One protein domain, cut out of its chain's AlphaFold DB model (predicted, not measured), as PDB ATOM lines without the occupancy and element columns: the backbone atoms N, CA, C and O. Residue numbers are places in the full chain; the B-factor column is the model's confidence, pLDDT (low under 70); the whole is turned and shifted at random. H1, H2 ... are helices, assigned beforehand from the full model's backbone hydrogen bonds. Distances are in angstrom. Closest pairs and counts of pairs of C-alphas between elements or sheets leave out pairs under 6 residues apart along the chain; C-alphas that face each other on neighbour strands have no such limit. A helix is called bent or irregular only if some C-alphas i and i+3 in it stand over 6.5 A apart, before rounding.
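What this domain is: This is residues 2 to 78 of the 79 residues of an uncharacterized protein of Actinobacteria bacterium (UniProt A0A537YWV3). A long helix, H3, is bent into a V, and its first arm, H3a, crosses the straight helix H1 nearly at a right angle, while the shorter H2 crosses H1 farther along. The second arm, H3b, folds back from the bend, away from H1 and H2, and residues 72 to 78 at its end stick out. The printed part has 77 residues with three named helices, H1, H2 and H3 in chain order, and no named strand, so the class is all helix. It is only just loose, close to compact, with a radius of gyration of the C-alphas of 14.1 A, and only just flat, spanning 39 by 36 by 20 A.

How they stand to each other: H3, residues 47 to 76, was assigned as one helix by its hydrogen bonds but is bent: C-alphas 61 and 64 are 9.3 A apart. Its arms are H3a, residues 47 to 61, and H3b, residues 64 to 76. They touch, through residues 55 to 59 and 64 to 67 alone, and run opposite ways at a steep tilt of 50 degrees; their closest C-alphas, Val 59 and Thr 67, are 5.8 A apart. H1, residues 2 to 26, touches H3a with residues 8 to 15 alone, about perpendicular at 82 degrees; the closest C-alphas, Leu 12 and Ala 53, are 4.9 A apart. H2, residues 33 to 44, touches H1, there with residues 11 to 22 alone, opposite ways at a steep tilt of 62 degrees; the closest C-alphas, Ala 18 and Leu 39, are 4.4 A apart. H2 and H3a are only just apart, their closest C-alphas at 8.2 A. H3b is apart from H1 and H2. In H1, H2, H3a and H3b every O i to N i+4 pair is within hydrogen-bond range. The helix packing is mostly crossed, with no touching pair at a shallow tilt.

Where its parts are: H3a measures 20.8 A from first to last C-alpha and H3b 18.5 A, ending at C-alpha 76 (30.662, 22.056, -45.600). H1 begins at C-alpha 2 (50.875, 35.090, -18.860) and measures 36.1 A. H2 measures 16.5 A from C-alpha 33 (66.410, 16.753, -38.140).

The domain as a whole: The C-alphas farthest apart, those of Ala 2 and Gly 28, are 39.5 A apart. The printed part has no cut. The link from H1 to H2 is short, that from H2 to H3 tight. The mean pLDDT of the printed part is 92.5, and residue 78 alone is under 70.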
ATOM      1  N   ALA A   2      49.696  34.846 -18.010       70.94
ATOM      2  CA  ALA A   2      50.875  35.090 -18.860       70.94
ATOM      3  C   ALA A   2      51.554  33.795 -19.350       70.94
ATOM      4  O   ALA A   2      51.855  33.681 -20.531       70.94
ATOM      5  N   ASP A   3      51.711  32.812 -18.461       74.44
ATOM      6  CA  ASP A   3      52.343  31.517 -18.763       74.44
ATOM      7  C   ASP A   3      51.531  30.698 -19.782       74.44
ATOM      8  O   ASP A   3      52.011  30.338 -20.848       74.44
ATOM      9  N   GLU A   4      50.227  30.562 -19.535       75.25
ATOM     10  CA  GLU A   4      49.278  29.952 -20.477       75.25
ATOM     11  C   GLU A   4      49.262  30.653 -21.847       75.25
ATOM     12  O   GLU A   4      49.173  30.000 -22.884       75.25
ATOM     13  N   SER A   5      49.393  31.984 -21.875       76.19
ATOM     14  CA  SER A   5      49.497  32.717 -23.142       76.19
ATOM     15  C   SER A   5      50.798  32.378 -23.875       76.19
ATOM     16  O   SER A   5      50.770  32.187 -25.089       76.19
ATOM     17  N   ALA A   6      51.920  32.274 -23.157       79.62
ATOM     18  CA  ALA A   6      53.211  31.891 -23.727       79.62
ATOM     19  C   ALA A   6      53.166  30.478 -24.333       79.62
ATOM     20  O   ALA A   6      53.587  30.298 -25.473       79.62
ATOM     21  N   GLU A   7      52.541  29.515 -23.649       87.81
ATOM     22  CA  GLU A   7      52.351  28.158 -24.179       87.81
ATOM     23  C   GLU A   7      51.531  28.135 -25.481       87.81
ATOM     24  O   GLU A   7      51.837  27.377 -26.405       87.81
ATOM     25  N   ILE A   8      50.506  28.990 -25.596       90.38
ATOM     26  CA  ILE A   8      49.700  29.117 -26.820       90.38
ATOM     27  C   ILE A   8      50.545  29.675 -27.975       90.38
ATOM     28  O   ILE A   8      50.425  29.201 -29.110       90.38
ATOM     29  N   PHE A   9      51.403  30.665 -27.710       92.62
ATOM     30  CA  PHE A   9      52.308  31.213 -28.723       92.62
ATOM     31  C   PHE A   9      53.375  30.205 -29.154       92.62
ATOM     32  O   PHE A   9      53.652  30.095 -30.351       92.62
ATOM     33  N   ASP A  10      53.919  29.425 -28.222       95.19
ATOM     34  CA  ASP A  10      54.865  28.352 -28.528       95.19
ATOM     35  C   ASP A  10      54.225  27.270 -29.403       95.19
ATOM     36  O   ASP A  10      54.810  26.846 -30.406       95.19
ATOM     37  N   ASP A  11      52.993  26.867 -29.086       96.69
ATOM     38  CA  ASP A  11      52.232  25.926 -29.904       96.69
ATOM     39  C   ASP A  11      51.948  26.494 -31.298       96.69
ATOM     40  O   ASP A  11      52.087  25.783 -32.298       96.69
ATOM     41  N   LEU A  12      51.599  27.778 -31.398       96.44
ATOM     42  CA  LEU A  12      51.393  28.452 -32.679       96.44
ATOM     43  C   LEU A  12      52.678  28.462 -33.517       96.44
ATOM     44  O   LEU A  12      52.647  28.123 -34.705       96.44
ATOM     45  N   TYR A  13      53.813  28.808 -32.907       96.00
ATOM     46  CA  TYR A  13      55.107  28.845 -33.583       96.00
ATOM     47  C   TYR A  13      55.556  27.446 -34.026       96.00
ATOM     48  O   TYR A  13      56.010  27.249 -35.160       96.00
ATOM     49  N   LEU A  14      55.346  26.443 -33.173       97.56
ATOM     50  CA  LEU A  14      55.563  25.041 -33.509       97.56
ATOM     51  C   LEU A  14      54.694  24.612 -34.699       97.56
ATOM     52  O   LEU A  14      55.191  23.954 -35.616       97.56
ATOM     53  N   GLY A  15      53.422  25.017 -34.720       96.69
ATOM     54  CA  GLY A  15      52.496  24.759 -35.820       96.69
ATOM     55  C   GLY A  15      52.936  25.385 -37.138       96.69
ATOM     56  O   GLY A  15      52.861  24.730 -38.181       96.69
ATOM     57  N   LEU A  16      53.471  26.608 -37.104       96.81
ATOM     58  CA  LEU A  16      54.030  27.270 -38.281       96.81
ATOM     59  C   LEU A  16      55.233  26.495 -38.842       96.81
ATOM     60  O   LEU A  16      55.265  26.184 -40.039       96.81
ATOM     61  N   ARG A  17      56.185  26.115 -37.981       96.88
ATOM     62  CA  ARG A  17      57.379  25.348 -38.375       96.88
ATOM     63  C   ARG A  17      57.011  23.970 -38.929       96.88
ATOM     64  O   ARG A  17      57.487  23.582 -39.998       96.88
ATOM     65  N   ALA A  18      56.117  23.255 -38.247       97.56
ATOM     66  CA  ALA A  18      55.607  21.964 -38.699       97.56
ATOM     67  C   ALA A  18      54.830  22.080 -40.019       97.56
ATOM     68  O   ALA A  18      54.947  21.214 -40.885       97.56
ATOM     69  N   GLY A  19      54.076  23.165 -40.220       96.69
ATOM     70  CA  GLY A  19      53.370  23.443 -41.470       96.69
ATOM     71  C   GLY A  19      54.315  23.618 -42.661       96.69
ATOM     72  O   GLY A  19      54.051  23.076 -43.739       96.69
ATOM     73  N   GLY A  20      55.436  24.319 -42.466       96.88
ATOM     74  CA  GLY A  20      56.517  24.407 -43.452       96.88
ATOM     75  C   GLY A  20      57.112  23.034 -43.775       96.88
ATOM     76  O   GLY A  20      57.171  22.649 -44.947       96.88
ATOM     77  N   ALA A  21      57.441  22.257 -42.739       97.62
ATOM     78  CA  ALA A  21      57.970  20.901 -42.881       97.62
ATOM     79  C   ALA A  21      57.007  19.965 -43.638       97.62
ATOM     80  O   ALA A  21      57.432  19.262 -44.550       97.62
ATOM     81  N   ILE A  22      55.698  19.997 -43.356       97.31
ATOM     82  CA  ILE A  22      54.695  19.194 -44.085       97.31
ATOM     83  C   ILE A  22      54.664  19.557 -45.568       97.31
ATOM     84  O   ILE A  22      54.575  18.673 -46.420       97.31
ATOM     85  N   ARG A  23      54.701  20.851 -45.909       97.19
ATOM     86  CA  ARG A  23      54.681  21.281 -47.318       97.19
ATOM     87  C   ARG A  23      55.929  20.808 -48.049       97.19
ATOM     88  O   ARG A  23      55.814  20.318 -49.166       97.19
ATOM     89  N   LYS A  24      57.086  20.906 -47.397       97.56
ATOM     90  CA  LYS A  24      58.358  20.391 -47.901       97.56
ATOM     91  C   LYS A  24      58.308  18.875 -48.118       97.56
ATOM     92  O   LYS A  24      58.603  18.406 -49.213       97.56
ATOM     93  N   GLN A  25      57.800  18.129 -47.134       96.19
ATOM     94  CA  GLN A  25      57.604  16.679 -47.222       96.19
ATOM     95  C   GLN A  25      56.699  16.287 -48.398       96.19
ATOM     96  O   GLN A  25      57.001  15.343 -49.119       96.19
ATOM     97  N   ARG A  26      55.608  17.029 -48.638       96.75
ATOM     98  CA  ARG A  26      54.696  16.786 -49.773       96.75
ATOM     99  C   ARG A  26      55.341  17.020 -51.139       96.75
ATOM    100  O   ARG A  26      54.871  16.450 -52.114       96.75
ATOM    101  N   ARG A  27      56.393  17.841 -51.215       97.69
ATOM    102  CA  ARG A  27      57.198  18.033 -52.433       97.69
ATOM    103  C   ARG A  27      58.272  16.952 -52.615       97.69
ATOM    104  O   ARG A  27      58.987  16.990 -53.606       97.69
ATOM    105  N   GLY A  28      58.392  16.005 -51.679       96.62
ATOM    106  CA  GLY A  28      59.418  14.958 -51.704       96.62
ATOM    107  C   GLY A  28      60.813  15.442 -51.297       96.62
ATOM    108  O   GLY A  28      61.780  14.698 -51.426       96.62
ATOM    109  N   GLU A  29      60.938  16.673 -50.798       97.44
ATOM    110  CA  GLU A  29      62.215  17.211 -50.335       97.44
ATOM    111  C   GLU A  29      62.633  16.575 -48.993       97.44
ATOM    112  O   GLU A  29      61.783  16.350 -48.119       97.44
ATOM    113  N   PRO A  30      63.937  16.322 -48.775       96.50
ATOM    114  CA  PRO A  30      64.419  15.767 -47.520       96.50
ATOM    115  C   PRO A  30      64.204  16.750 -46.364       96.50
ATOM    116  O   PRO A  30      64.549  17.933 -46.438       96.50
ATOM    117  N   LEU A  31      63.650  16.237 -45.263       97.25
ATOM    118  CA  LEU A  31      63.491  16.999 -44.029       97.25
ATOM    119  C   LEU A  31      64.777  16.968 -43.197       97.25
ATOM    120  O   LEU A  31      65.350  15.894 -42.972       97.25
ATOM    121  N   SER A  32      65.179  18.129 -42.683       97.56
ATOM    122  CA  SER A  32      66.213  18.254 -41.659       97.56
ATOM    123  C   SER A  32      65.760  17.596 -40.353       97.56
ATOM    124  O   SER A  32      64.571  17.337 -40.134       97.56
ATOM    125  N   SER A  33      66.710  17.318 -39.460       97.62
ATOM    126  CA  SER A  33      66.410  16.753 -38.140       97.62
ATOM    127  C   SER A  33      65.431  17.630 -37.358       97.62
ATOM    128  O   SER A  33      64.478  17.121 -36.774       97.62
ATOM    129  N   GLU A  34      65.600  18.950 -37.426       96.94
ATOM    130  CA  GLU A  34      64.736  19.890 -36.716       96.94
ATOM    131  C   GLU A  34      63.327  19.970 -37.321       96.94
ATOM    132  O   GLU A  34      62.344  20.097 -36.594       96.94
ATOM    133  N   GLU A  35      63.201  19.876 -38.650       97.81
ATOM    134  CA  GLU A  35      61.903  19.839 -39.338       97.81
ATOM    135  C   GLU A  35      61.121  18.573 -38.964       97.81
ATOM    136  O   GLU A  35      59.922  18.644 -38.688       97.81
ATOM    137  N   LYS A  36      61.805  17.422 -38.899       97.88
ATOM    138  CA  LYS A  36      61.218  16.154 -38.437       97.88
ATOM    139  C   LYS A  36      60.771  16.245 -36.985       97.88
ATOM    140  O   LYS A  36      59.682  15.782 -36.647       97.88
ATOM    141  N   GLU A  37      61.592  16.841 -36.128       97.69
ATOM    142  CA  GLU A  37      61.278  16.987 -34.712       97.69
ATOM    143  C   GLU A  37      60.091  17.932 -34.494       97.69
ATOM    144  O   GLU A  37      59.155  17.575 -33.778       97.69
ATOM    145  N   ALA A  38      60.080  19.092 -35.157       97.69
ATOM    146  CA  ALA A  38      58.972  20.040 -35.105       97.69
ATOM    147  C   ALA A  38      57.668  19.396 -35.590       97.69
ATOM    148  O   ALA A  38      56.634  19.500 -34.930       97.69
ATOM    149  N   LEU A  39      57.727  18.658 -36.702       97.12
ATOM    150  CA  LEU A  39      56.586  17.916 -37.223       97.12
ATOM    151  C   LEU A  39      56.099  16.841 -36.241       97.12
ATOM    152  O   LEU A  39      54.900  16.731 -35.982       97.12
ATOM    153  N   GLY A  40      57.016  16.080 -35.644       97.19
ATOM    154  CA  GLY A  40      56.693  15.068 -34.640       97.19
ATOM    155  C   GLY A  40      56.078  15.665 -33.372       97.19
ATOM    156  O   GLY A  40      55.072  15.155 -32.875       97.19
ATOM    157  N   ARG A  41      56.634  16.770 -32.862       97.31
ATOM    158  CA  ARG A  41      56.088  17.499 -31.708       97.31
ATOM    159  C   ARG A  41      54.700  18.054 -32.011       97.31
ATOM    160  O   ARG A  41      53.783  17.824 -31.226       97.31
ATOM    161  N   TRP A  42      54.512  18.669 -33.177       97.50
ATOM    162  CA  TRP A  42      53.201  19.136 -33.613       97.50
ATOM    163  C   TRP A  42      52.194  17.988 -33.724       97.50
ATOM    164  O   TRP A  42      51.073  18.110 -33.242       97.50
ATOM    165  N   HIS A  43      52.566  16.833 -34.284       96.19
ATOM    166  CA  HIS A  43      51.664  15.680 -34.345       96.19
ATOM    167  C   HIS A  43      51.223  15.194 -32.961       96.19
ATOM    168  O   HIS A  43      50.038  14.901 -32.800       96.19
ATOM    169  N   ARG A  44      52.127  15.193 -31.975       96.81
ATOM    170  CA  ARG A  44      51.846  14.783 -30.588       96.81
ATOM    171  C   ARG A  44      50.991  15.770 -29.791       96.81
ATOM    172  O   ARG A  44      50.385  15.353 -28.809       96.81
ATOM    173  N   LEU A  45      50.911  17.041 -30.190       96.12
ATOM    174  CA  LEU A  45      50.017  17.993 -29.528       96.12
ATOM    175  C   LEU A  45      48.559  17.537 -29.618       96.12
ATOM    176  O   LEU A  45      48.090  17.092 -30.675       96.12
ATOM    177  N   SER A  46      47.827  17.702 -28.516       96.19
ATOM    178  CA  SER A  46      46.402  17.395 -28.472       96.19
ATOM    179  C   SER A  46      45.624  18.272 -29.457       96.19
ATOM    180  O   SER A  46      46.003  19.406 -29.762       96.19
ATOM    181  N   THR A  47      44.501  17.753 -29.956       95.19
ATOM    182  CA  THR A  47      43.618  18.501 -30.863       95.19
ATOM    183  C   THR A  47      43.142  19.810 -30.235       95.19
ATOM    184  O   THR A  47      43.034  20.812 -30.933       95.19
ATOM    185  N   TRP A  48      42.921  19.822 -28.916       95.44
ATOM    186  CA  TRP A  48      42.529  21.020 -28.174       95.44
ATOM    187  C   TRP A  48      43.606  22.112 -28.208       95.44
ATOM    188  O   TRP A  48      43.303  23.245 -28.566       95.44
ATOM    189  N   ARG A  49      44.874  21.769 -27.945       95.06
ATOM    190  CA  ARG A  49      45.994  22.728 -28.003       95.06
ATOM    191  C   ARG A  49      46.181  23.309 -29.401       95.06
ATOM    192  O   ARG A  49      46.293  24.517 -29.569       95.06
ATOM    193  N   LYS A  50      46.092  22.455 -30.425       96.38
ATOM    194  CA  LYS A  50      46.100  22.894 -31.831       96.38
ATOM    195  C   LYS A  50      44.954  23.861 -32.136       96.38
ATOM    196  O   LYS A  50      45.162  24.849 -32.835       96.38
ATOM    197  N   ALA A  51      43.754  23.573 -31.629       94.19
ATOM    198  CA  ALA A  51      42.579  24.412 -31.828       94.19
ATOM    199  C   ALA A  51      42.719  25.770 -31.130       94.19
ATOM    200  O   ALA A  51      42.379  26.779 -31.738       94.19
ATOM    201  N   LEU A  52      43.263  25.813 -29.910       94.50
ATOM    202  CA  LEU A  52      43.535  27.066 -29.201       94.50
ATOM    203  C   LEU A  52      44.612  27.901 -29.901       94.50
ATOM    204  O   LEU A  52      44.385  29.083 -30.139       94.50
ATOM    205  N   ALA A  53      45.731  27.295 -30.299       94.75
ATOM    206  CA  ALA A  53      46.811  27.999 -30.992       94.75
ATOM    207  C   ALA A  53      46.340  28.615 -32.320       94.75
ATOM    208  O   ALA A  53      46.502  29.810 -32.562       94.75
ATOM    209  N   ILE A  54      45.695  27.815 -33.176       94.12
ATOM    210  CA  ILE A  54      45.218  28.279 -34.486       94.12
ATOM    211  C   ILE A  54      44.004  29.202 -34.332       94.12
ATOM    212  O   ILE A  54      43.912  30.221 -35.014       94.12
ATOM    213  N   GLY A  55      43.067  28.848 -33.452       93.31
ATOM    214  CA  GLY A  55      41.838  29.598 -33.215       93.31
ATOM    215  C   GLY A  55      42.106  30.960 -32.588       93.31
ATOM    216  O   GLY A  55      41.591  31.955 -33.083       93.31
ATOM    217  N   GLY A  56      42.966  31.029 -31.569       93.56
ATOM    218  CA  GLY A  56      43.391  32.285 -30.952       93.56
ATOM    219  C   GLY A  56      44.062  33.216 -31.959       93.56
ATOM    220  O   GLY A  56      43.680  34.382 -32.066       93.56
ATOM    221  N   PHE A  57      44.978  32.687 -32.779       93.62
ATOM    222  CA  PHE A  57      45.586  33.444 -33.875       93.62
ATOM    223  C   PHE A  57      44.548  33.953 -34.884       93.62
ATOM    224  O   PHE A  57      44.591  35.119 -35.280       93.62
ATOM    225  N   ALA A  58      43.605  33.101 -35.297       94.50
ATOM    226  CA  ALA A  58      42.590  33.456 -36.281       94.50
ATOM    227  C   ALA A  58      41.623  34.529 -35.759       94.50
ATOM    228  O   ALA A  58      41.353  35.499 -36.468       94.50
ATOM    229  N   VAL A  59      41.157  34.398 -34.513       95.25
ATOM    230  CA  VAL A  59      40.285  35.397 -33.876       95.25
ATOM    231  C   VAL A  59      41.031  36.715 -33.701       95.25
ATOM    232  O   VAL A  59      40.478  37.756 -34.044       95.25
ATOM    233  N   GLY A  60      42.275  36.681 -33.218       92.06
ATOM    234  CA  GLY A  60      43.075  37.889 -33.002       92.06
ATOM    235  C   GLY A  60      43.438  38.619 -34.298       92.06
ATOM    236  O   GLY A  60      43.452  39.845 -34.323       92.06
ATOM    237  N   THR A  61      43.692  37.879 -35.380       95.06
ATOM    238  CA  THR A  61      44.139  38.456 -36.660       95.06
ATOM    239  C   THR A  61      42.980  38.880 -37.560       95.06
ATOM    240  O   THR A  61      43.030  39.941 -38.175       95.06
ATOM    241  N   PHE A  62      41.941  38.049 -37.671       93.81
ATOM    242  CA  PHE A  62      40.863  38.224 -38.654       93.81
ATOM    243  C   PHE A  62      39.496  38.503 -38.020       93.81
ATOM    244  O   PHE A  62      38.534  38.817 -38.722       93.81
ATOM    245  N   GLY A  63      39.384  38.371 -36.701       93.31
ATOM    246  CA  GLY A  63      38.142  38.555 -35.966       93.31
ATOM    247  C   GLY A  63      37.267  37.295 -35.864       93.31
ATOM    248  O   GLY A  63      37.476  36.277 -36.545       93.31
ATOM    249  N   PRO A  64      36.239  37.346 -34.998       92.88
ATOM    250  CA  PRO A  64      35.374  36.205 -34.709       92.88
ATOM    251  C   PRO A  64      34.507  35.793 -35.906       92.88
ATOM    252  O   PRO A  64      34.297  34.601 -36.116       92.88
ATOM    253  N   GLY A  65      34.055  36.748 -36.730       91.81
ATOM    254  CA  GLY A  65      33.238  36.466 -37.916       91.81
ATOM    255  C   GLY A  65      33.969  35.605 -38.949       91.81
ATOM    256  O   GLY A  65      33.422  34.606 -39.416       91.81
ATOM    257  N   PHE A  66      35.234  35.927 -39.242       93.06
ATOM    258  CA  PHE A  66      36.073  35.117 -40.128       93.06
ATOM    259  C   PHE A  66      36.345  33.733 -39.538       93.06
ATOM    260  O   PHE A  66      36.253  32.731 -40.242       93.06
ATOM    261  N   THR A  67      36.645  33.662 -38.240       93.19
ATOM    262  CA  THR A  67      37.001  32.394 -37.591       93.19
ATOM    263  C   THR A  67      35.818  31.425 -37.542       93.19
ATOM    264  O   THR A  67      35.946  30.266 -37.944       93.19
ATOM    265  N   LEU A  68      34.648  31.898 -37.103       91.94
ATOM    266  CA  LEU A  68      33.422  31.097 -37.057       91.94
ATOM    267  C   LEU A  68      32.929  30.753 -38.464       91.94
ATOM    268  O   LEU A  68      32.599  29.597 -38.730       91.94
ATOM    269  N   GLY A  69      32.939  31.723 -39.383       91.00
ATOM    270  CA  GLY A  69      32.592  31.494 -40.783       91.00
ATOM    271  C   GLY A  69      33.493  30.436 -41.422       91.00
ATOM    272  O   GLY A  69      33.001  29.461 -41.985       91.00
ATOM    273  N   GLY A  70      34.811  30.560 -41.269       88.44
ATOM    274  CA  GLY A  70      35.784  29.592 -41.775       88.44
ATOM    275  C   GLY A  70      35.582  28.180 -41.218       88.44
ATOM    276  O   GLY A  70      35.712  27.209 -41.964       88.44
ATOM    277  N   LEU A  71      35.200  28.050 -39.943       88.12
ATOM    278  CA  LEU A  71      34.881  26.756 -39.335       88.12
ATOM    279  C   LEU A  71      33.594  26.145 -39.914       88.12
ATOM    280  O   LEU A  71      33.585  24.962 -40.264       88.12
ATOM    281  N   ILE A  72      32.524  26.938 -40.031       88.94
ATOM    282  CA  ILE A  72      31.214  26.489 -40.529       88.94
ATOM    283  C   ILE A  72      31.301  26.130 -42.017       88.94
ATOM    284  O   ILE A  72      31.036  24.990 -42.396       88.94
ATOM    285  N   PHE A  73      31.746  27.062 -42.862       87.25
ATOM    286  CA  PHE A  73      31.849  26.841 -44.307       87.25
ATOM    287  C   PHE A  73      32.957  25.842 -44.667       87.25
ATOM    288  O   PHE A  73      32.829  25.084 -45.629       87.25
ATOM    289  N   GLY A  74      34.037  25.780 -43.881       83.94
ATOM    290  CA  GLY A  74      35.101  24.792 -44.058       83.94
ATOM    291  C   GLY A  74      34.634  23.358 -43.798       83.94
ATOM    292  O   GLY A  74      35.066  22.443 -44.502       83.94
ATOM    293  N   ARG A  75      33.714  23.156 -42.840       82.62
ATOM    294  CA  ARG A  75      33.063  21.856 -42.606       82.62
ATOM    295  C   ARG A  75      32.251  21.420 -43.826       82.62
ATOM    296  O   ARG A  75      32.314  20.254 -44.200       82.62
ATOM    297  N   TRP A  76      31.530  22.347 -44.454       80.06
ATOM    298  CA  TRP A  76      30.662  22.056 -45.600       80.06
ATOM    299  C   TRP A  76      31.432  21.719 -46.879       80.06
ATOM    300  O   TRP A  76      30.910  21.003 -47.717       80.06
ATOM    301  N   ARG A  77      32.689  22.161 -47.021       71.88
ATOM    302  CA  ARG A  77      33.529  21.827 -48.188       71.88
ATOM    303  C   ARG A  77      34.132  20.408 -48.140       71.88
ATOM    304  O   ARG A  77      34.769  19.988 -49.101       71.88
ATOM    305  N   LYS A  78      34.031  19.706 -47.007       55.50
ATOM    306  CA  LYS A  78      34.527  18.325 -46.840       55.50
ATOM    307  C   LYS A  78      33.424  17.263 -46.875       55.50
ATOM    308  O   LYS A  78      33.766  16.083 -46.826       55.50
TER     309      LYS A  78